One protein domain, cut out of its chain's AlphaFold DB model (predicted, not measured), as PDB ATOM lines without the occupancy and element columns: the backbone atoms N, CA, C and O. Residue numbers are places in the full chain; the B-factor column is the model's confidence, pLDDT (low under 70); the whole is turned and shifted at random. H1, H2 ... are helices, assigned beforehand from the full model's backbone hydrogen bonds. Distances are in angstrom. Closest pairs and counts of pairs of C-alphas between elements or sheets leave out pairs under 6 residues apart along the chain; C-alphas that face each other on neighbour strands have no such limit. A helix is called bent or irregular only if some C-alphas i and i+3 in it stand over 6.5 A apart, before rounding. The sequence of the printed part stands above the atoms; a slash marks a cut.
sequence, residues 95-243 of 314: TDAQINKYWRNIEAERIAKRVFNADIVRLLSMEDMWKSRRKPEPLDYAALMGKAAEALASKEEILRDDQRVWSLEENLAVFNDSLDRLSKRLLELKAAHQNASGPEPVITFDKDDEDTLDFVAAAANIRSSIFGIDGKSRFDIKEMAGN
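Overview. This is residues 95 to 243 of the 314 residues of the protein "UBA_e1_thiolCys domain-containing protein" of Verticillium longisporum (UniProt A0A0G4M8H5). The long bent helix H1 runs loosely along one side of a core made by the helical hairpin of H4 and H5, with the kinked H3 packed across H4 and the short H6 across H5. Residues 95 to 103 and 194 to 199 stick out. The printed part has 149 residues with six named helices, H1 to H6 in order, and no named strand, the class all helix. It is elongated, spanning 54 by 34 by 34 A, and only just compact, close to loose, with a radius of gyration of the C-alphas of 17.2 A.

Along the chain. Find C-alpha 96 at (34.882, -0.337, -2.531), where H1, residues 96 to 124, begins. By its hydrogen bonds it was assigned as one helix, but it is bent: C-alphas 109 and 112 are 6.5 A apart. Its arms are H1a, residues 96 to 109, 20.0 A, and H1b, residues 112 to 124, 17.5 A. H2 is residues 127 to 130. H3, residues 141 to 160, 25.9 A, is irregular, with C-alphas 153 and 156 8.0 A apart and a kink of 77 degrees near residue 154. H4 is residues 168 to 193, 36.8 A; H5 is residues 210 to 226, 24.3 A. H6, residues 234 to 241, ends at C-alpha 241 (0.326, 16.521, -5.180).

Arrangement. H1b, with residue 116 alone, only just touches H5, the hub, with 3 pairs of C-alphas within 8 A; the closest, Phe 116 and Arg 223, are 7.3 A apart. H5 touches H4 at a steep tilt of 39 degrees, opposite ways, closest at C-alphas 171 and 218, 4.7 A. H3 touches H4, about perpendicular at 76 degrees, closest at C-alphas 148 and 169, 4.7 A. H6 touches H5, about perpendicular at 89 degrees, closest at C-alphas 217 and 234, 5.7 A. H2 touches no helix. Packing is mostly crossed, 1 of 4 pairs being at a shallow tilt. Every O i to N i+4 pair is within hydrogen-bond range in H1a, H4, H5 and H6, against 7 of 9 in H1b and 9 of 16 in H3; H2 is too short for one.

Size, cuts and confidence. The farthest C-alphas, Lys 131 and Asn 195, are 54.6 A apart. The printed part has no cut; the link H4 to H5 is long. Look for pLDDT under 70 at residues 104 to 110, 112 and 197.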
ATOM      1  N   THR A  95      37.227  -3.563   0.344       83.88
ATOM      2  CA  THR A  95      36.766  -3.339  -1.034       83.88
ATOM      3  C   THR A  95      35.825  -2.136  -1.124       83.88
ATOM      4  O   THR A  95      35.032  -1.888  -0.210       83.88
ATOM      5  N   ASP A  96      35.810  -1.451  -2.269       77.62
ATOM      6  CA  ASP A  96      34.882  -0.337  -2.531       77.62
ATOM      7  C   ASP A  96      33.411  -0.740  -2.327       77.62
ATOM      8  O   ASP A  96      32.586   0.045  -1.858       77.62
ATOM      9  N   ALA A  97      33.069  -2.001  -2.606       74.94
ATOM     10  CA  ALA A  97      31.740  -2.552  -2.354       74.94
ATOM     11  C   ALA A  97      31.390  -2.614  -0.853       74.94
ATOM     12  O   ALA A  97      30.251  -2.316  -0.479       74.94
ATOM     13  N   GLN A  98      32.346  -2.971   0.011       79.00
ATOM     14  CA  GLN A  98      32.164  -2.988   1.467       79.00
ATOM     15  C   GLN A  98      32.060  -1.573   2.035       79.00
ATOM     16  O   GLN A  98      31.190  -1.325   2.869       79.00
ATOM     17  N   ILE A  99      32.872  -0.641   1.531       78.31
ATOM     18  CA  ILE A  99      32.805   0.783   1.887       78.31
ATOM     19  C   ILE A  99      31.419   1.334   1.529       78.31
ATOM     20  O   ILE A  99      30.715   1.868   2.386       78.31
ATOM     21  N   ASN A 100      30.961   1.103   0.297       75.06
ATOM     22  CA  ASN A 100      29.644   1.542  -0.160       75.06
ATOM     23  C   ASN A 100      28.485   0.855   0.576       75.06
ATOM     24  O   ASN A 100      27.407   1.433   0.701       75.06
ATOM     25  N   LYS A 101      28.658  -0.385   1.046       76.19
ATOM     26  CA  LYS A 101      27.654  -1.078   1.870       76.19
ATOM     27  C   LYS A 101      27.578  -0.480   3.276       76.19
ATOM     28  O   LYS A 101      26.481  -0.242   3.771       76.19
ATOM     29  N   TYR A 102      28.725  -0.206   3.892       75.44
ATOM     30  CA  TYR A 102      28.804   0.428   5.206       75.44
ATOM     31  C   TYR A 102      28.167   1.820   5.191       75.44
ATOM     32  O   TYR A 102      27.258   2.087   5.976       75.44
ATOM     33  N   TRP A 103      28.572   2.675   4.247       71.25
ATOM     34  CA  TRP A 103      28.010   4.019   4.131       71.25
ATOM     35  C   TRP A 103      26.523   4.002   3.787       71.25
ATOM     36  O   TRP A 103      25.796   4.812   4.342       71.25
ATOM     37  N   ARG A 104      26.036   3.056   2.970       66.69
ATOM     38  CA  ARG A 104      24.589   2.906   2.720       66.69
ATOM     39  C   ARG A 104      23.797   2.620   3.989       66.69
ATOM     40  O   ARG A 104      22.793   3.281   4.223       66.69
ATOM     41  N   ASN A 105      24.259   1.686   4.815       67.25
ATOM     42  CA  ASN A 105      23.573   1.354   6.064       67.25
ATOM     43  C   ASN A 105      23.573   2.547   7.031       67.25
ATOM     44  O   ASN A 105      22.547   2.879   7.616       67.25
ATOM     45  N   ILE A 106      24.711   3.238   7.137       69.06
ATOM     46  CA  ILE A 106      24.847   4.435   7.971       69.06
ATOM     47  C   ILE A 106      23.960   5.580   7.459       69.06
ATOM     48  O   ILE A 106      23.344   6.285   8.255       69.06
ATOM     49  N   GLU A 107      23.885   5.786   6.146       65.06
ATOM     50  CA  GLU A 107      23.091   6.862   5.550       65.06
ATOM     51  C   GLU A 107      21.585   6.584   5.675       65.06
ATOM     52  O   GLU A 107      20.826   7.491   6.020       65.06
ATOM     53  N   ALA A 108      21.155   5.329   5.499       61.06
ATOM     54  CA  ALA A 108      19.768   4.905   5.702       61.06
ATOM     55  C   ALA A 108      19.298   5.155   7.147       61.06
ATOM     56  O   ALA A 108      18.221   5.711   7.369       61.06
ATOM     57  N   GLU A 109      20.139   4.847   8.138       64.25
ATOM     58  CA  GLU A 109      19.853   5.165   9.543       64.25
ATOM     59  C   GLU A 109      19.822   6.677   9.818       64.25
ATOM     60  O   GLU A 109      19.102   7.144  10.707       64.25
ATOM     61  N   ARG A 110      20.598   7.467   9.069       67.50
ATOM     62  CA  ARG A 110      20.748   8.908   9.300       67.50
ATOM     63  C   ARG A 110      19.661   9.744   8.652       67.50
ATOM     64  O   ARG A 110      19.232  10.703   9.287       67.50
ATOM     65  N   ILE A 111      19.225   9.442   7.430       70.44
ATOM     66  CA  ILE A 111      18.310  10.328   6.688       70.44
ATOM     67  C   ILE A 111      16.984  10.472   7.431       70.44
ATOM     68  O   ILE A 111      16.573  11.589   7.754       70.44
ATOM     69  N   ALA A 112      16.345   9.355   7.762       68.25
ATOM     70  CA  ALA A 112      15.037   9.385   8.394       68.25
ATOM     71  C   ALA A 112      15.114   9.876   9.853       68.25
ATOM     72  O   ALA A 112      14.322  10.730  10.256       68.25
ATOM     73  N   LYS A 113      16.140   9.464  10.616       75.50
ATOM     74  CA  LYS A 113      16.397   9.987  11.970       75.50
ATOM     75  C   LYS A 113      16.685  11.492  11.967       75.50
ATOM     76  O   LYS A 113      16.246  12.213  12.863       75.50
ATOM     77  N   ARG A 114      17.410  11.998  10.967       80.88
ATOM     78  CA  ARG A 114      17.712  13.429  10.853       80.88
ATOM     79  C   ARG A 114      16.452  14.229  10.540       80.88
ATOM     80  O   ARG A 114      16.151  15.165  11.273       80.88
ATOM     81  N   VAL A 115      15.716  13.843   9.499       80.44
ATOM     82  CA  VAL A 115      14.574  14.617   8.985       80.44
ATOM     83  C   VAL A 115      13.370  14.571   9.929       80.44
ATOM     84  O   VAL A 115      12.727  15.596  10.152       80.44
ATOM     85  N   PHE A 116      13.062  13.406  10.504       80.62
ATOM     86  CA  PHE A 116      11.843  13.217  11.298       80.62
ATOM     87  C   PHE A 116      12.047  13.331  12.813       80.62
ATOM     88  O   PHE A 116      11.067  13.422  13.547       80.62
ATOM     89  N   ASN A 117      13.293  13.372  13.298       84.50
ATOM     90  CA  ASN A 117      13.581  13.565  14.720       84.50
ATOM     91  C   ASN A 117      14.502  14.768  14.957       84.50
ATOM     92  O   ASN A 117      14.047  15.760  15.521       84.50
ATOM     93  N   ALA A 118      15.752  14.747  14.479       85.44
ATOM     94  CA  ALA A 118      16.719  15.804  14.805       85.44
ATOM     95  C   ALA A 118      16.261  17.202  14.344       85.44
ATOM     96  O   ALA A 118      16.376  18.178  15.088       85.44
ATOM     97  N   ASP A 119      15.690  17.298  13.143       86.50
ATOM     98  CA  ASP A 119      15.132  18.547  12.630       86.50
ATOM     99  C   ASP A 119      13.893  19.001  13.404       86.50
ATOM    100  O   ASP A 119      13.705  20.203  13.576       86.50
ATOM    101  N   ILE A 120      13.082  18.075  13.922       87.06
ATOM    102  CA  ILE A 120      11.915  18.395  14.756       87.06
ATOM    103  C   ILE A 120      12.352  18.881  16.135       87.06
ATOM    104  O   ILE A 120      11.836  19.885  16.616       87.06
ATOM    105  N   VAL A 121      13.355  18.244  16.738       88.19
ATOM    106  CA  VAL A 121      13.967  18.700  17.995       88.19
ATOM    107  C   VAL A 121      14.559  20.100  17.826       88.19
ATOM    108  O   VAL A 121      14.353  20.974  18.667       88.19
ATOM    109  N   ARG A 122      15.222  20.363  16.696       89.62
ATOM    110  CA  ARG A 122      15.697  21.707  16.345       89.62
ATOM    111  C   ARG A 122      14.548  22.689  16.100       89.62
ATOM    112  O   ARG A 122      14.681  23.861  16.421       89.62
ATOM    113  N   LEU A 123      13.428  22.247  15.533       88.12
ATOM    114  CA  LEU A 123      12.236  23.078  15.336       88.12
ATOM    115  C   LEU A 123      11.556  23.424  16.675       88.12
ATOM    116  O   LEU A 123      10.986  24.505  16.826       88.12
ATOM    117  N   LEU A 124      11.629  22.519  17.651       87.75
ATOM    118  CA  LEU A 124      11.080  22.704  18.993       87.75
ATOM    119  C   LEU A 124      11.830  23.760  19.808       87.75
ATOM    120  O   LEU A 124      11.202  24.399  20.648       87.75
ATOM    121  N   SER A 125      13.119  24.000  19.536       89.12
ATOM    122  CA  SER A 125      13.875  25.065  20.215       89.12
ATOM    123  C   SER A 125      13.388  26.476  19.859       89.12
ATOM    124  O   SER A 125      13.664  27.432  20.579       89.12
ATOM    125  N   MET A 126      12.632  26.624  18.768       89.62
ATOM    126  CA  MET A 126      12.031  27.890  18.350       89.62
ATOM    127  C   MET A 126      10.673  28.101  19.040       89.62
ATOM    128  O   MET A 126       9.614  27.960  18.426       89.62
ATOM    129  N   GLU A 127      10.699  28.438  20.330       87.25
ATOM    130  CA  GLU A 127       9.510  28.493  21.201       87.25
ATOM    131  C   GLU A 127       8.431  29.495  20.753       87.25
ATOM    132  O   GLU A 127       7.236  29.252  20.943       87.25
ATOM    133  N   ASP A 128       8.828  30.589  20.097       90.56
ATOM    134  CA  ASP A 128       7.911  31.633  19.624       90.56
ATOM    135  C   ASP A 128       6.889  31.128  18.592       90.56
ATOM    136  O   ASP A 128       5.754  31.612  18.566       90.56
ATOM    137  N   MET A 129       7.246  30.127  17.775       83.88
ATOM    138  CA  MET A 129       6.358  29.572  16.740       83.88
ATOM    139  C   MET A 129       5.167  28.798  17.317       83.88
ATOM    140  O   MET A 129       4.144  28.634  16.645       83.88
ATOM    141  N   TRP A 130       5.287  28.339  18.563       88.62
ATOM    142  CA  TRP A 130       4.347  27.410  19.194       88.62
ATOM    143  C   TRP A 130       3.428  28.072  20.219       88.62
ATOM    144  O   TRP A 130       2.720  27.390  20.953       88.62
ATOM    145  N   LYS A 131       3.413  29.408  20.270       88.88
ATOM    146  CA  LYS A 131       2.526  30.170  21.160       88.88
ATOM    147  C   LYS A 131       1.048  30.027  20.782       88.88
ATOM    148  O   LYS A 131       0.193  30.003  21.656       88.88
ATOM    149  N   SER A 132       0.751  29.932  19.484       88.56
ATOM    150  CA  SER A 132      -0.615  29.825  18.940       88.56
ATOM    151  C   SER A 132      -0.903  28.500  18.231       88.56
ATOM    152  O   SER A 132      -2.031  28.268  17.800       88.56
ATOM    153  N   ARG A 133       0.108  27.639  18.074       86.31
ATOM    154  CA  ARG A 133       0.043  26.386  17.311       86.31
ATOM    155  C   ARG A 133       0.436  25.209  18.194       86.31
ATOM    156  O   ARG A 133       1.239  25.365  19.108       86.31
ATOM    157  N   ARG A 134      -0.084  24.020  17.882       85.94
ATOM    158  CA  ARG A 134       0.316  22.779  18.554       85.94
ATOM    159  C   ARG A 134       1.803  22.502  18.303       85.94
ATOM    160  O   ARG A 134       2.271  22.620  17.171       85.94
ATOM    161  N   LYS A 135       2.530  22.145  19.367       89.81
ATOM    162  CA  LYS A 135       3.935  21.725  19.290       89.81
ATOM    163  C   LYS A 135       4.032  20.365  18.587       89.81
ATOM    164  O   LYS A 135       3.201  19.505  18.879       89.81
ATOM    165  N   PRO A 136       5.012  20.165  17.693       90.88
ATOM    166  CA  PRO A 136       5.239  18.864  17.084       90.88
ATOM    167  C   PRO A 136       5.762  17.853  18.109       90.88
ATOM    168  O   PRO A 136       6.501  18.216  19.026       90.88
ATOM    169  N   GLU A 137       5.408  16.587  17.928       87.31
ATOM    170  CA  GLU A 137       5.847  15.481  18.781       87.31
ATOM    171  C   GLU A 137       6.956  14.691  18.058       87.31
ATOM    172  O   GLU A 137       6.723  14.172  16.964       87.31
ATOM    173  N   PRO A 138       8.189  14.630  18.603       83.19
ATOM    174  CA  PRO A 138       9.269  13.862  17.989       83.19
ATOM    175  C   PRO A 138       8.954  12.365  17.982       83.19
ATOM    176  O   PRO A 138       8.545  11.804  18.996       83.19
ATOM    177  N   LEU A 139       9.211  11.708  16.854       82.75
ATOM    178  CA  LEU A 139       9.031  10.263  16.725       82.75
ATOM    179  C   LEU A 139      10.204   9.499  17.352       82.75
ATOM    180  O   LEU A 139      11.369   9.810  17.076       82.75
ATOM    181  N   ASP A 140       9.908   8.454  18.132       82.62
ATOM    182  CA  ASP A 140      10.917   7.474  18.545       82.62
ATOM    183  C   ASP A 140      11.241   6.535  17.381       82.62
ATOM    184  O   ASP A 140      10.589   5.517  17.137       82.62
ATOM    185  N   TYR A 141      12.276   6.916  16.642       78.62
ATOM    186  CA  TYR A 141      12.697   6.220  15.439       78.62
ATOM    187  C   TYR A 141      13.143   4.776  15.710       78.62
ATOM    188  O   TYR A 141      12.935   3.907  14.866       78.62
ATOM    189  N   ALA A 142      13.738   4.493  16.874       79.00
ATOM    190  CA  ALA A 142      14.280   3.167  17.166       79.00
ATOM    191  C   ALA A 142      13.162   2.135  17.359       79.00
ATOM    192  O   ALA A 142      13.192   1.066  16.746       79.00
ATOM    193  N   ALA A 143      12.144   2.480  18.153       82.62
ATOM    194  CA  ALA A 143      10.972   1.630  18.341       82.62
ATOM    195  C   ALA A 143      10.168   1.469  17.041       82.62
ATOM    196  O   ALA A 143       9.672   0.379  16.745       82.62
ATOM    197  N   LEU A 144      10.060   2.541  16.248       83.31
ATOM    198  CA  LEU A 144       9.299   2.514  15.004       83.31
ATOM    199  C   LEU A 144       9.961   1.648  13.927       83.31
ATOM    200  O   LEU A 144       9.268   0.915  13.230       83.31
ATOM    201  N   MET A 145      11.293   1.685  13.820       80.56
ATOM    202  CA  MET A 145      12.046   0.853  12.874       80.56
ATOM    203  C   MET A 145      11.831  -0.643  13.107       80.56
ATOM    204  O   MET A 145      11.715  -1.391  12.138       80.56
ATOM    205  N   GLY A 146      11.740  -1.077  14.369       82.38
ATOM    206  CA  GLY A 146      11.466  -2.477  14.702       82.38
ATOM    207  C   GLY A 146      10.124  -2.951  14.143       82.38
ATOM    208  O   GLY A 146      10.063  -3.966  13.460       82.38
ATOM    209  N   LYS A 147       9.064  -2.163  14.346       83.44
ATOM    210  CA  LYS A 147       7.724  -2.477  13.824       83.44
ATOM    211  C   LYS A 147       7.616  -2.305  12.307       83.44
ATOM    212  O   LYS A 147       6.924  -3.064  11.639       83.44
ATOM    213  N   ALA A 148       8.313  -1.318  11.749       83.00
ATOM    214  CA  ALA A 148       8.346  -1.094  10.308       83.00
ATOM    215  C   ALA A 148       9.015  -2.260   9.563       83.00
ATOM    216  O   ALA A 148       8.613  -2.577   8.447       83.00
ATOM    217  N   ALA A 149       9.994  -2.934  10.178       81.12
ATOM    218  CA  ALA A 149      10.601  -4.134   9.607       81.12
ATOM    219  C   ALA A 149       9.592  -5.289   9.462       81.12
ATOM    220  O   ALA A 149       9.643  -6.020   8.475       81.12
ATOM    221  N   GLU A 150       8.648  -5.424  10.397       81.19
ATOM    222  CA  GLU A 150       7.557  -6.403  10.308       81.19
ATOM    223  C   GLU A 150       6.550  -6.013   9.214       81.19
ATOM    224  O   GLU A 150       6.169  -6.847   8.394       81.19
ATOM    225  N   ALA A 151       6.185  -4.728   9.138       78.25
ATOM    226  CA  ALA A 151       5.285  -4.197   8.109       78.25
ATOM    227  C   ALA A 151       5.873  -4.268   6.684       78.25
ATOM    228  O   ALA A 151       5.130  -4.314   5.703       78.25
ATOM    229  N   LEU A 152       7.202  -4.321   6.546       76.88
ATOM    230  CA  LEU A 152       7.861  -4.490   5.251       76.88
ATOM    231  C   LEU A 152       7.519  -5.843   4.601       76.88
ATOM    232  O   LEU A 152       7.484  -5.937   3.375       76.88
ATOM    233  N   ALA A 153       7.221  -6.877   5.397       76.75
ATOM    234  CA  ALA A 153       6.864  -8.200   4.884       76.75
ATOM    235  C   ALA A 153       5.497  -8.218   4.173       76.75
ATOM    236  O   ALA A 153       5.313  -8.979   3.225       76.75
ATOM    237  N   SER A 154       4.558  -7.360   4.584       79.44
ATOM    238  CA  SER A 154       3.226  -7.210   3.975       79.44
ATOM    239  C   SER A 154       3.126  -6.013   3.018       79.44
ATOM    240  O   SER A 154       2.032  -5.636   2.595       79.44
ATOM    241  N   LYS A 155       4.264  -5.430   2.618       81.12
ATOM    242  CA  LYS A 155       4.350  -4.250   1.740       81.12
ATOM    243  C   LYS A 155       3.482  -4.357   0.484       81.12
ATOM    244  O   LYS A 155       2.797  -3.402   0.137       81.12
ATOM    245  N   GLU A 156       3.520  -5.488  -0.219       84.12
ATOM    246  CA  GLU A 156       2.767  -5.630  -1.472       84.12
ATOM    247  C   GLU A 156       1.253  -5.577  -1.262       84.12
ATOM    248  O   GLU A 156       0.532  -5.087  -2.124       84.12
ATOM    249  N   GLU A 157       0.757  -6.050  -0.121       83.06
ATOM    250  CA  GLU A 157      -0.664  -5.955   0.215       83.06
ATOM    251  C   GLU A 157      -1.042  -4.518   0.573       83.06
ATOM    252  O   GLU A 157      -2.097  -4.037   0.163       83.06
ATOM    253  N   ILE A 158      -0.146  -3.809   1.267       82.69
ATOM    254  CA  ILE A 158      -0.315  -2.397   1.628       82.69
ATOM    255  C   ILE A 158      -0.397  -1.514   0.376       82.69
ATOM    256  O   ILE A 158      -1.233  -0.615   0.326       82.69
ATOM    257  N   LEU A 159       0.438  -1.782  -0.632       84.19
ATOM    258  CA  LEU A 159       0.494  -1.002  -1.873       84.19
ATOM    259  C   LEU A 159      -0.638  -1.314  -2.860       84.19
ATOM    260  O   LEU A 159      -0.857  -0.539  -3.784       84.19
ATOM    261  N   ARG A 160      -1.363  -2.429  -2.696       87.06
ATOM    262  CA  ARG A 160      -2.518  -2.748  -3.555       87.06
ATOM    263  C   ARG A 160      -3.739  -1.886  -3.247       87.06
ATOM    264  O   ARG A 160      -4.566  -1.684  -4.134       87.06
ATOM    265  N   ASP A 161      -3.879  -1.431  -2.005       87.94
ATOM    266  CA  ASP A 161      -5.006  -0.606  -1.578       87.94
ATOM    267  C   ASP A 161      -4.599   0.867  -1.470       87.94
ATOM    268  O   ASP A 161      -4.134   1.346  -0.434       87.94
ATOM    269  N   ASP A 162      -4.821   1.597  -2.562       87.69
ATOM    270  CA  ASP A 162      -4.503   3.022  -2.671       87.69
ATOM    271  C   ASP A 162      -5.422   3.930  -1.840       87.69
ATOM    272  O   ASP A 162      -5.094   5.103  -1.620       87.69
ATOM    273  N   GLN A 163      -6.582   3.428  -1.406       92.25
ATOM    274  CA  GLN A 163      -7.587   4.213  -0.683       92.25
ATOM    275  C   GLN A 163      -7.454   4.076   0.833       92.25
ATOM    276  O   GLN A 163      -7.928   4.946   1.571       92.25
ATOM    277  N   ARG A 164      -6.784   3.028   1.318       93.25
ATOM    278  CA  ARG A 164      -6.508   2.869   2.744       93.25
ATOM    279  C   ARG A 164      -5.480   3.893   3.221       93.25
ATOM    280  O   ARG A 164      -4.460   4.144   2.586       93.25
ATOM    281  N   VAL A 165      -5.736   4.464   4.394       93.62
ATOM    282  CA  VAL A 165      -4.743   5.276   5.103       93.62
ATOM    283  C   VAL A 165      -3.748   4.343   5.788       93.62
ATOM    284  O   VAL A 165      -4.139   3.481   6.574       93.62
ATOM    285  N   TRP A 166      -2.464   4.520   5.487       93.31
ATOM    286  CA  TRP A 166      -1.385   3.752   6.101       93.31
ATOM    287  C   TRP A 166      -1.144   4.194   7.547       93.31
ATOM    288  O   TRP A 166      -1.166   5.389   7.862       93.31
ATOM    289  N   SER A 167      -0.861   3.227   8.414       92.50
ATOM    290  CA  SER A 167      -0.362   3.465   9.772       92.50
ATOM    291  C   SER A 167       1.049   4.057   9.755       92.50
ATOM    292  O   SER A 167       1.736   4.067   8.732       92.50
ATOM    293  N   LEU A 168       1.502   4.594  10.886       90.56
ATOM    294  CA  LEU A 168       2.806   5.254  10.969       90.56
ATOM    295  C   LEU A 168       3.961   4.287  10.651       90.56
ATOM    296  O   LEU A 168       4.918   4.670   9.977       90.56
ATOM    297  N   GLU A 169       3.847   3.037  11.098       90.88
ATOM    298  CA  GLU A 169       4.823   1.976  10.852       90.88
ATOM    299  C   GLU A 169       4.870   1.577   9.370       90.88
ATOM    300  O   GLU A 169       5.952   1.470   8.790       90.88
ATOM    301  N   GLU A 170       3.703   1.429   8.735       91.38
ATOM    302  CA  GLU A 170       3.586   1.119   7.304       91.38
ATOM    303  C   GLU A 170       4.131   2.261   6.437       91.38
ATOM    304  O   GLU A 170       4.882   2.013   5.492       91.38
ATOM    305  N   ASN A 171       3.827   3.518   6.788       92.75
ATOM    306  CA  ASN A 171       4.391   4.681   6.099       92.75
ATOM    307  C   ASN A 171       5.924   4.655   6.159       92.75
ATOM    308  O   ASN A 171       6.583   4.933   5.161       92.75
ATOM    309  N   LEU A 172       6.513   4.302   7.303       89.56
ATOM    310  CA  LEU A 172       7.968   4.263   7.425       89.56
ATOM    311  C   LEU A 172       8.604   3.122   6.616       89.56
ATOM    312  O   LEU A 172       9.663   3.316   6.014       89.56
ATOM    313  N   ALA A 173       7.947   1.963   6.550       89.81
ATOM    314  CA  ALA A 173       8.383   0.856   5.701       89.81
ATOM    315  C   ALA A 173       8.381   1.252   4.212       89.81
ATOM    316  O   ALA A 173       9.395   1.090   3.528       89.81
ATOM    317  N   VAL A 174       7.285   1.852   3.728       91.75
ATOM    318  CA  VAL A 174       7.157   2.336   2.340       91.75
ATOM    319  C   VAL A 174       8.139   3.480   2.050       91.75
ATOM    320  O   VAL A 174       8.722   3.541   0.967       91.75
ATOM    321  N   PHE A 175       8.392   4.362   3.019       91.25
ATOM    322  CA  PHE A 175       9.374   5.440   2.888       91.25
ATOM    323  C   PHE A 175      10.787   4.900   2.633       91.25
ATOM    324  O   PHE A 175      11.436   5.312   1.673       91.25
ATOM    325  N   ASN A 176      11.253   3.956   3.452       88.06
ATOM    326  CA  ASN A 176      12.588   3.376   3.292       88.06
ATOM    327  C   ASN A 176      12.714   2.585   1.984       88.06
ATOM    328  O   ASN A 176      13.713   2.707   1.279       88.06
ATOM    329  N   ASP A 177      11.678   1.834   1.617       89.38
ATOM    330  CA  ASP A 177      11.663   1.089   0.362       89.38
ATOM    331  C   ASP A 177      11.674   2.004  -0.877       89.38
ATOM    332  O   ASP A 177      12.452   1.792  -1.808       89.38
ATOM    333  N   SER A 178      10.855   3.060  -0.884       92.50
ATOM    334  CA  SER A 178      10.840   4.039  -1.976       92.50
ATOM    335  C   SER A 178      12.184   4.759  -2.116       92.50
ATOM    336  O   SER A 178      12.659   4.940  -3.237       92.50
ATOM    337  N   LEU A 179      12.856   5.087  -1.006       89.62
ATOM    338  CA  LEU A 179      14.220   5.617  -1.026       89.62
ATOM    339  C   LEU A 179      15.213   4.638  -1.659       89.62
ATOM    340  O   LEU A 179      16.032   5.050  -2.483       89.62
ATOM    341  N   ASP A 180      15.123   3.351  -1.327       88.88
ATOM    342  CA  ASP A 180      15.978   2.326  -1.922       88.88
ATOM    343  C   ASP A 180      15.732   2.192  -3.433       88.88
ATOM    344  O   ASP A 180      16.700   2.152  -4.202       88.88
ATOM    345  N   ARG A 181      14.471   2.182  -3.886       91.06
ATOM    346  CA  ARG A 181      14.114   2.145  -5.320       91.06
ATOM    347  C   ARG A 181      14.616   3.382  -6.068       91.06
ATOM    348  O   ARG A 181      15.329   3.252  -7.068       91.06
ATOM    349  N   LEU A 182      14.357   4.574  -5.532       92.12
ATOM    350  CA  LEU A 182      14.816   5.841  -6.108       92.12
ATOM    351  C   LEU A 182      16.348   5.937  -6.139       92.12
ATOM    352  O   LEU A 182      16.913   6.448  -7.108       92.12
ATOM    353  N   SER A 183      17.041   5.415  -5.120       90.25
ATOM    354  CA  SER A 183      18.508   5.400  -5.088       90.25
ATOM    355  C   SER A 183      19.098   4.532  -6.202       90.25
ATOM    356  O   SER A 183      20.024   4.969  -6.889       90.25
ATOM    357  N   LYS A 184      18.531   3.339  -6.440       90.81
ATOM    358  CA  LYS A 184      18.944   2.437  -7.528       90.81
ATOM    359  C   LYS A 184      18.718   3.092  -8.885       90.81
ATOM    360  O   LYS A 184      19.655   3.177  -9.676       90.81
ATOM    361  N   ARG A 185      17.532   3.665  -9.101       91.25
ATOM    362  CA  ARG A 185      17.202   4.392 -10.333       91.25
ATOM    363  C   ARG A 185      18.139   5.573 -10.580       91.25
ATOM    364  O   ARG A 185      18.578   5.788 -11.705       91.25
ATOM    365  N   LEU A 186      18.501   6.326  -9.540       89.69
ATOM    366  CA  LEU A 186      19.461   7.422  -9.675       89.69
ATOM    367  C   LEU A 186      20.859   6.915 -10.057       89.69
ATOM    368  O   LEU A 186      21.534   7.550 -10.866       89.69
ATOM    369  N   LEU A 187      21.304   5.791  -9.487       88.44
ATOM    370  CA  LEU A 187      22.586   5.174  -9.839       88.44
ATOM    371  C   LEU A 187      22.600   4.680 -11.288       88.44
ATOM    372  O   LEU A 187      23.587   4.906 -11.984       88.44
ATOM    373  N   GLU A 188      21.512   4.074 -11.759       88.81
ATOM    374  CA  GLU A 188      21.355   3.649 -13.154       88.81
ATOM    375  C   GLU A 188      21.385   4.840 -14.115       88.81
ATOM    376  O   GLU A 188      22.119   4.822 -15.104       88.81
ATOM    377  N   LEU A 189      20.667   5.921 -13.788       87.75
ATOM    378  CA  LEU A 189      20.705   7.155 -14.571       87.75
ATOM    379  C   LEU A 189      22.111   7.766 -14.596       87.75
ATOM    380  O   LEU A 189      22.568   8.215 -15.647       87.75
ATOM    381  N   LYS A 190      22.824   7.755 -13.464       87.62
ATOM    382  CA  LYS A 190      24.222   8.203 -13.394       87.62
ATOM    383  C   LYS A 190      25.142   7.326 -14.234       87.62
ATOM    384  O   LYS A 190      25.978   7.875 -14.939       87.62
ATOM    385  N   ALA A 191      24.978   6.004 -14.197       86.81
ATOM    386  CA  ALA A 191      25.762   5.072 -15.004       86.81
ATOM    387  C   ALA A 191      25.526   5.285 -16.507       86.81
ATOM    388  O   ALA A 191      26.484   5.367 -17.271       86.81
ATOM    389  N   ALA A 192      24.272   5.475 -16.928       84.81
ATOM    390  CA  ALA A 192      23.939   5.804 -18.315       84.81
ATOM    391  C   ALA A 192      24.515   7.166 -18.745       84.81
ATOM    392  O   ALA A 192      24.960   7.330 -19.882       84.81
ATOM    393  N   HIS A 193      24.554   8.133 -17.824       82.44
ATOM    394  CA  HIS A 193      25.084   9.472 -18.070       82.44
ATOM    395  C   HIS A 193      26.625   9.550 -18.012       82.44
ATOM    396  O   HIS A 193      27.189  10.555 -18.441       82.44
ATOM    397  N   GLN A 194      27.348   8.513 -17.558       73.00
ATOM    398  CA  GLN A 194      28.828   8.518 -17.556       73.00
ATOM    399  C   GLN A 194      29.423   8.763 -18.953       73.00
ATOM    400  O   GLN A 194      30.512   9.319 -19.065       73.00
ATOM    401  N   ASN A 195      28.683   8.414 -20.009       70.06
ATOM    402  CA  ASN A 195      29.100   8.581 -21.402       70.06
ATOM    403  C   ASN A 195      28.495   9.824 -22.088       70.06
ATOM    404  O   ASN A 195      28.718  10.030 -23.280       70.06
ATOM    405  N   ALA A 196      27.725  10.649 -21.369       77.00
ATOM    406  CA  ALA A 196      27.015  11.798 -21.925       77.00
ATOM    407  C   ALA A 196      27.591  13.127 -21.407       77.00
ATOM    408  O   ALA A 196      27.731  13.347 -20.205       77.00
ATOM    409  N   SER A 197      27.889  14.052 -22.325       69.00
ATOM    410  CA  SER A 197      28.212  15.440 -21.980       69.00
ATOM    411  C   SER A 197      26.900  16.210 -21.797       69.00
ATOM    412  O   SER A 197      26.314  16.706 -22.757       69.00
ATOM    413  N   GLY A 198      26.390  16.228 -20.567       76.75
ATOM    414  CA  GLY A 198      25.100  16.817 -20.207       76.75
ATOM    415  C   GLY A 198      25.018  17.191 -18.720       76.75
ATOM    416  O   GLY A 198      25.961  16.931 -17.969       76.75
ATOM    417  N   PRO A 199      23.930  17.855 -18.287       81.75
ATOM    418  CA  PRO A 199      23.680  18.129 -16.874       81.75
ATOM    419  C   PRO A 199      23.457  16.826 -16.094       81.75
ATOM    420  O   PRO A 199      22.886  15.880 -16.628       81.75
ATOM    421  N   GLU A 200      23.875  16.793 -14.824       82.94
ATOM    422  CA  GLU A 200      23.716  15.603 -13.980       82.94
ATOM    423  C   GLU A 200      22.262  15.101 -13.963       82.94
ATOM    424  O   GLU A 200      21.329  15.910 -13.897       82.94
ATOM    425  N   PRO A 201      22.047  13.774 -13.998       85.62
ATOM    426  CA  PRO A 201      20.708  13.216 -13.997       85.62
ATOM    427  C   PRO A 201      20.007  13.498 -12.669       85.62
ATOM    428  O   PRO A 201      20.536  13.232 -11.588       85.62
ATOM    429  N   VAL A 202      18.777  13.998 -12.769       89.12
ATOM    430  CA  VAL A 202      17.903  14.303 -11.634       89.12
ATOM    431  C   VAL A 202      16.598  13.539 -11.811       89.12
ATOM    432  O   VAL A 202      16.042  13.493 -12.908       89.12
ATOM    433  N   ILE A 203      16.095  12.951 -10.725       91.25
ATOM    434  CA  ILE A 203      14.758  12.356 -10.709       91.25
ATOM    435  C   ILE A 203      13.744  13.490 -10.564       91.25
ATOM    436  O   ILE A 203      13.809  14.280  -9.622       91.25
ATOM    437  N   THR A 204      12.818  13.575 -11.513       92.56
ATOM    438  CA  THR A 204      11.690  14.505 -11.452       92.56
ATOM    439  C   THR A 204      10.481  13.788 -10.871       92.56
ATOM    440  O   THR A 204      10.325  12.585 -11.060       92.56
ATOM    441  N   PHE A 205       9.656  14.512 -10.118       93.44
ATOM    442  CA  PHE A 205       8.416  13.960  -9.589       93.44
ATOM    443  C   PHE A 205       7.401  13.757 -10.719       93.44
ATOM    444  O   PHE A 205       7.162  14.687 -11.495       93.44
ATOM    445  N   ASP A 206       6.769  12.585 -10.751       92.94
ATOM    446  CA  ASP A 206       5.629  12.291 -11.613       92.94
ATOM    447  C   ASP A 206       4.531  11.589 -10.799       92.94
ATOM    448  O   ASP A 206       4.760  10.600 -10.113       92.94
ATOM    449  N   LYS A 207       3.304  12.102 -10.887       89.56
ATOM    450  CA  LYS A 207       2.131  11.566 -10.175       89.56
ATOM    451  C   LYS A 207       1.740  10.155 -10.637       89.56
ATOM    452  O   LYS A 207       0.968   9.486  -9.950       89.56
ATOM    453  N   ASP A 208       2.192   9.743 -11.820       92.25
ATOM    454  CA  ASP A 208       1.933   8.419 -12.393       92.25
ATOM    455  C   ASP A 208       3.115   7.452 -12.205       92.25
ATOM    456  O   ASP A 208       3.002   6.280 -12.547       92.25
ATOM    457  N   ASP A 209       4.206   7.920 -11.595       94.06
ATOM    458  CA  ASP A 209       5.369   7.118 -11.222       94.06
ATOM    459  C   ASP A 209       5.249   6.629  -9.773       94.06
ATOM    460  O   ASP A 209       5.273   7.424  -8.826       94.06
ATOM    461  N   GLU A 210       5.132   5.312  -9.606       92.31
ATOM    462  CA  GLU A 210       4.911   4.665  -8.310       92.31
ATOM    463  C   GLU A 210       6.021   4.981  -7.302       92.31
ATOM    464  O   GLU A 210       5.721   5.280  -6.147       92.31
ATOM    465  N   ASP A 211       7.288   5.006  -7.729       92.94
ATOM    466  CA  ASP A 211       8.423   5.215  -6.824       92.94
ATOM    467  C   ASP A 211       8.394   6.612  -6.193       92.94
ATOM    468  O   ASP A 211       8.604   6.776  -4.986       92.94
ATOM    469  N   THR A 212       8.137   7.635  -7.015       93.75
ATOM    470  CA  THR A 212       8.114   9.028  -6.545       93.75
ATOM    471  C   THR A 212       6.837   9.343  -5.776       93.75
ATOM    472  O   THR A 212       6.887  10.091  -4.796       93.75
ATOM    473  N   LEU A 213       5.706   8.746  -6.165       94.75
ATOM    474  CA  LEU A 213       4.442   8.916  -5.461       94.75
ATOM    475  C   LEU A 213       4.470   8.262  -4.077       94.75
ATOM    476  O   LEU A 213       4.064   8.903  -3.107       94.75
ATOM    477  N   ASP A 214       4.982   7.036  -3.965       94.44
ATOM    478  CA  ASP A 214       5.086   6.312  -2.692       94.44
ATOM    479  C   ASP A 214       5.978   7.068  -1.702       94.44
ATOM    480  O   ASP A 214       5.623   7.221  -0.531       94.44
ATOM    481  N   PHE A 215       7.095   7.620  -2.192       94.69
ATOM    482  CA  PHE A 215       7.977   8.472  -1.398       94.69
ATOM    483  C   PHE A 215       7.247   9.707  -0.857       94.69
ATOM    484  O   PHE A 215       7.318   9.999   0.341       94.69
ATOM    485  N   VAL A 216       6.524  10.430  -1.721       95.31
ATOM    486  CA  VAL A 216       5.782  11.636  -1.325       95.31
ATOM    487  C   VAL A 216       4.659  11.295  -0.348       95.31
ATOM    488  O   VAL A 216       4.510  11.990   0.657       95.31
ATOM    489  N   ALA A 217       3.901  10.229  -0.605       95.06
ATOM    490  CA  ALA A 217       2.796   9.799   0.244       95.06
ATOM    491  C   ALA A 217       3.270   9.425   1.651       95.06
ATOM    492  O   ALA A 217       2.789   9.985   2.643       95.06
ATOM    493  N   ALA A 218       4.279   8.560   1.735       94.38
ATOM    494  CA  ALA A 218       4.845   8.126   3.000       94.38
ATOM    495  C   ALA A 218       5.475   9.293   3.780       94.38
ATOM    496  O   ALA A 218       5.181   9.490   4.962       94.38
ATOM    497  N   ALA A 219       6.289  10.125   3.120       94.25
ATOM    498  CA  ALA A 219       6.938  11.267   3.764       94.25
ATOM    499  C   ALA A 219       5.929  12.312   4.266       94.25
ATOM    500  O   ALA A 219       6.095  12.862   5.361       94.25
ATOM    501  N   ALA A 220       4.881  12.587   3.482       95.06
ATOM    502  CA  ALA A 220       3.823  13.514   3.862       95.06
ATOM    503  C   ALA A 220       3.055  13.008   5.086       95.06
ATOM    504  O   ALA A 220       2.858  13.774   6.026       95.06
ATOM    505  N   ASN A 221       2.694  11.725   5.123       95.31
ATOM    506  CA  ASN A 221       1.967  11.134   6.247       95.31
ATOM    507  C   ASN A 221       2.795  11.071   7.537       95.31
ATOM    508  O   ASN A 221       2.284  11.441   8.598       95.31
ATOM    509  N   ILE A 222       4.080  10.696   7.463       92.94
ATOM    510  CA  ILE A 222       4.987  10.744   8.627       92.94
ATOM    511  C   ILE A 222       5.064  12.178   9.162       92.94
ATOM    512  O   ILE A 222       4.962  12.413  10.368       92.94
ATOM    513  N   ARG A 223       5.184  13.163   8.262       93.06
ATOM    514  CA  ARG A 223       5.192  14.577   8.644       93.06
ATOM    515  C   ARG A 223       3.863  15.009   9.263       93.06
ATOM    516  O   ARG A 223       3.887  15.707  10.270       93.06
ATOM    517  N   SER A 224       2.727  14.606   8.701       93.62
ATOM    518  CA  SER A 224       1.402  14.910   9.253       93.62
ATOM    519  C   SER A 224       1.268  14.389  10.681       93.62
ATOM    520  O   SER A 224       0.895  15.159  11.567       93.62
ATOM    521  N   SER A 225       1.697  13.149  10.934       92.56
ATOM    522  CA  SER A 225       1.687  12.547  12.273       92.56
ATOM    523  C   SER A 225       2.487  13.368  13.293       92.56
ATOM    524  O   SER A 225       1.972  13.662  14.370       92.56
ATOM    525  N   ILE A 226       3.681  13.851  12.926       91.88
ATOM    526  CA  ILE A 226       4.528  14.700  13.792       91.88
ATOM    527  C   ILE A 226       3.813  15.990  14.222       91.88
ATOM    528  O   ILE A 226       3.990  16.457  15.347       91.88
ATOM    529  N   PHE A 227       3.013  16.590  13.337       91.81
ATOM    530  CA  PHE A 227       2.271  17.825  13.625       91.81
ATOM    531  C   PHE A 227       0.851  17.577  14.161       91.81
ATOM    532  O   PHE A 227       0.106  18.538  14.368       91.81
ATOM    533  N   GLY A 228       0.466  16.319  14.401       90.25
ATOM    534  CA  GLY A 228      -0.879  15.954  14.848       90.25
ATOM    535  C   GLY A 228      -1.964  16.229  13.802       90.25
ATOM    536  O   GLY A 228      -3.078  16.598  14.169       90.25
ATOM    537  N   ILE A 229      -1.614  16.114  12.521       93.75
ATOM    538  CA  ILE A 229      -2.521  16.194  11.372       93.75
ATOM    539  C   ILE A 229      -2.845  14.765  10.932       93.75
ATOM    540  O   ILE A 229      -1.954  13.913  10.887       93.75
ATOM    541  N   ASP A 230      -4.102  14.514  10.575       93.88
ATOM    542  CA  ASP A 230      -4.530  13.203  10.093       93.88
ATOM    543  C   ASP A 230      -3.819  12.825   8.785       93.88
ATOM    544  O   ASP A 230      -3.673  13.639   7.864       93.88
ATOM    545  N   GLY A 231      -3.381  11.568   8.708       94.19
ATOM    546  CA  GLY A 231      -2.830  10.991   7.486       94.19
ATOM    547  C   GLY A 231      -3.884  10.885   6.384       94.19
ATOM    548  O   GLY A 231      -5.088  10.817   6.645       94.19
ATOM    549  N   LYS A 232      -3.423  10.863   5.137       95.69
ATOM    550  CA  LYS A 232      -4.267  10.698   3.952       95.69
ATOM    551  C   LYS A 232      -3.887   9.437   3.189       95.69
ATOM    552  O   LYS A 232      -2.778   8.922   3.332       95.69
ATOM    553  N   SER A 233      -4.828   8.935   2.396       95.56
ATOM    554  CA  SER A 233      -4.583   7.797   1.516       95.56
ATOM    555  C   SER A 233      -3.600   8.180   0.408       95.56
ATOM    556  O   SER A 233      -3.433   9.361   0.077       95.56
ATOM    557  N   ARG A 234      -2.957   7.179  -0.195       94.38
ATOM    558  CA  ARG A 234      -2.088   7.391  -1.359       94.38
ATOM    559  C   ARG A 234      -2.855   8.060  -2.501       94.38
ATOM    560  O   ARG A 234      -2.322   8.964  -3.144       94.38
ATOM    561  N   PHE A 235      -4.114   7.673  -2.702       93.50
ATOM    562  CA  PHE A 235      -5.006   8.261  -3.698       93.50
ATOM    563  C   PHE A 235      -5.254   9.761  -3.465       93.50
ATOM    564  O   PHE A 235      -5.049  10.567  -4.375       93.50
ATOM    565  N   ASP A 236      -5.615  10.156  -2.243       94.25
ATOM    566  CA  ASP A 236      -5.855  11.564  -1.901       94.25
ATOM    567  C   ASP A 236      -4.578  12.396  -2.067       94.25
ATOM    568  O   ASP A 236      -4.600  13.527  -2.558       94.25
ATOM    569  N   ILE A 237      -3.433  11.837  -1.662       94.56
ATOM    570  CA  ILE A 237      -2.141  12.508  -1.814       94.56
ATOM    571  C   ILE A 237      -1.785  12.654  -3.294       94.56
ATOM    572  O   ILE A 237      -1.305  13.718  -3.685       94.56
ATOM    573  N   LYS A 238      -2.073  11.650  -4.128       94.38
ATOM    574  CA  LYS A 238      -1.896  11.728  -5.584       94.38
ATOM    575  C   LYS A 238      -2.729  12.858  -6.188       94.38
ATOM    576  O   LYS A 238      -2.214  13.611  -7.016       94.38
ATOM    577  N   GLU A 239      -3.980  13.014  -5.757       93.56
ATOM    578  CA  GLU A 239      -4.854  14.095  -6.222       93.56
ATOM    579  C   GLU A 239      -4.292  15.476  -5.854       93.56
ATOM    580  O   GLU A 239      -4.147  16.340  -6.725       93.56
ATOM    581  N   MET A 240      -3.898  15.660  -4.589       91.88
ATOM    582  CA  MET A 240      -3.355  16.929  -4.090       91.88
ATOM    583  C   MET A 240      -1.974  17.266  -4.672       91.88
ATOM    584  O   MET A 240      -1.738  18.403  -5.070       91.88
ATOM    585  N   ALA A 241      -1.046  16.304  -4.713       90.62
ATOM    586  CA  ALA A 241       0.326  16.521  -5.180       90.62
ATOM    587  C   ALA A 241       0.399  16.651  -6.707       90.62
ATOM    588  O   ALA A 241       1.181  17.445  -7.231       90.62
ATOM    589  N   GLY A 242      -0.432  15.890  -7.421       89.06
ATOM    590  CA  GLY A 242      -0.528  15.929  -8.876       89.06
ATOM    591  C   GLY A 242      -1.401  17.059  -9.422       89.06
ATOM    592  O   GLY A 242      -1.502  17.175 -10.643       89.06
ATOM    593  N   ASN A 243      -2.043  17.861  -8.557       90.94
ATOM    594  CA  ASN A 243      -3.081  18.830  -8.931       90.94
ATOM    595  C   ASN A 243      -4.105  18.216  -9.905       90.94
ATOM    596  O   ASN A 243      -4.409  18.790 -10.957       90.94
TER     597      ASN A 243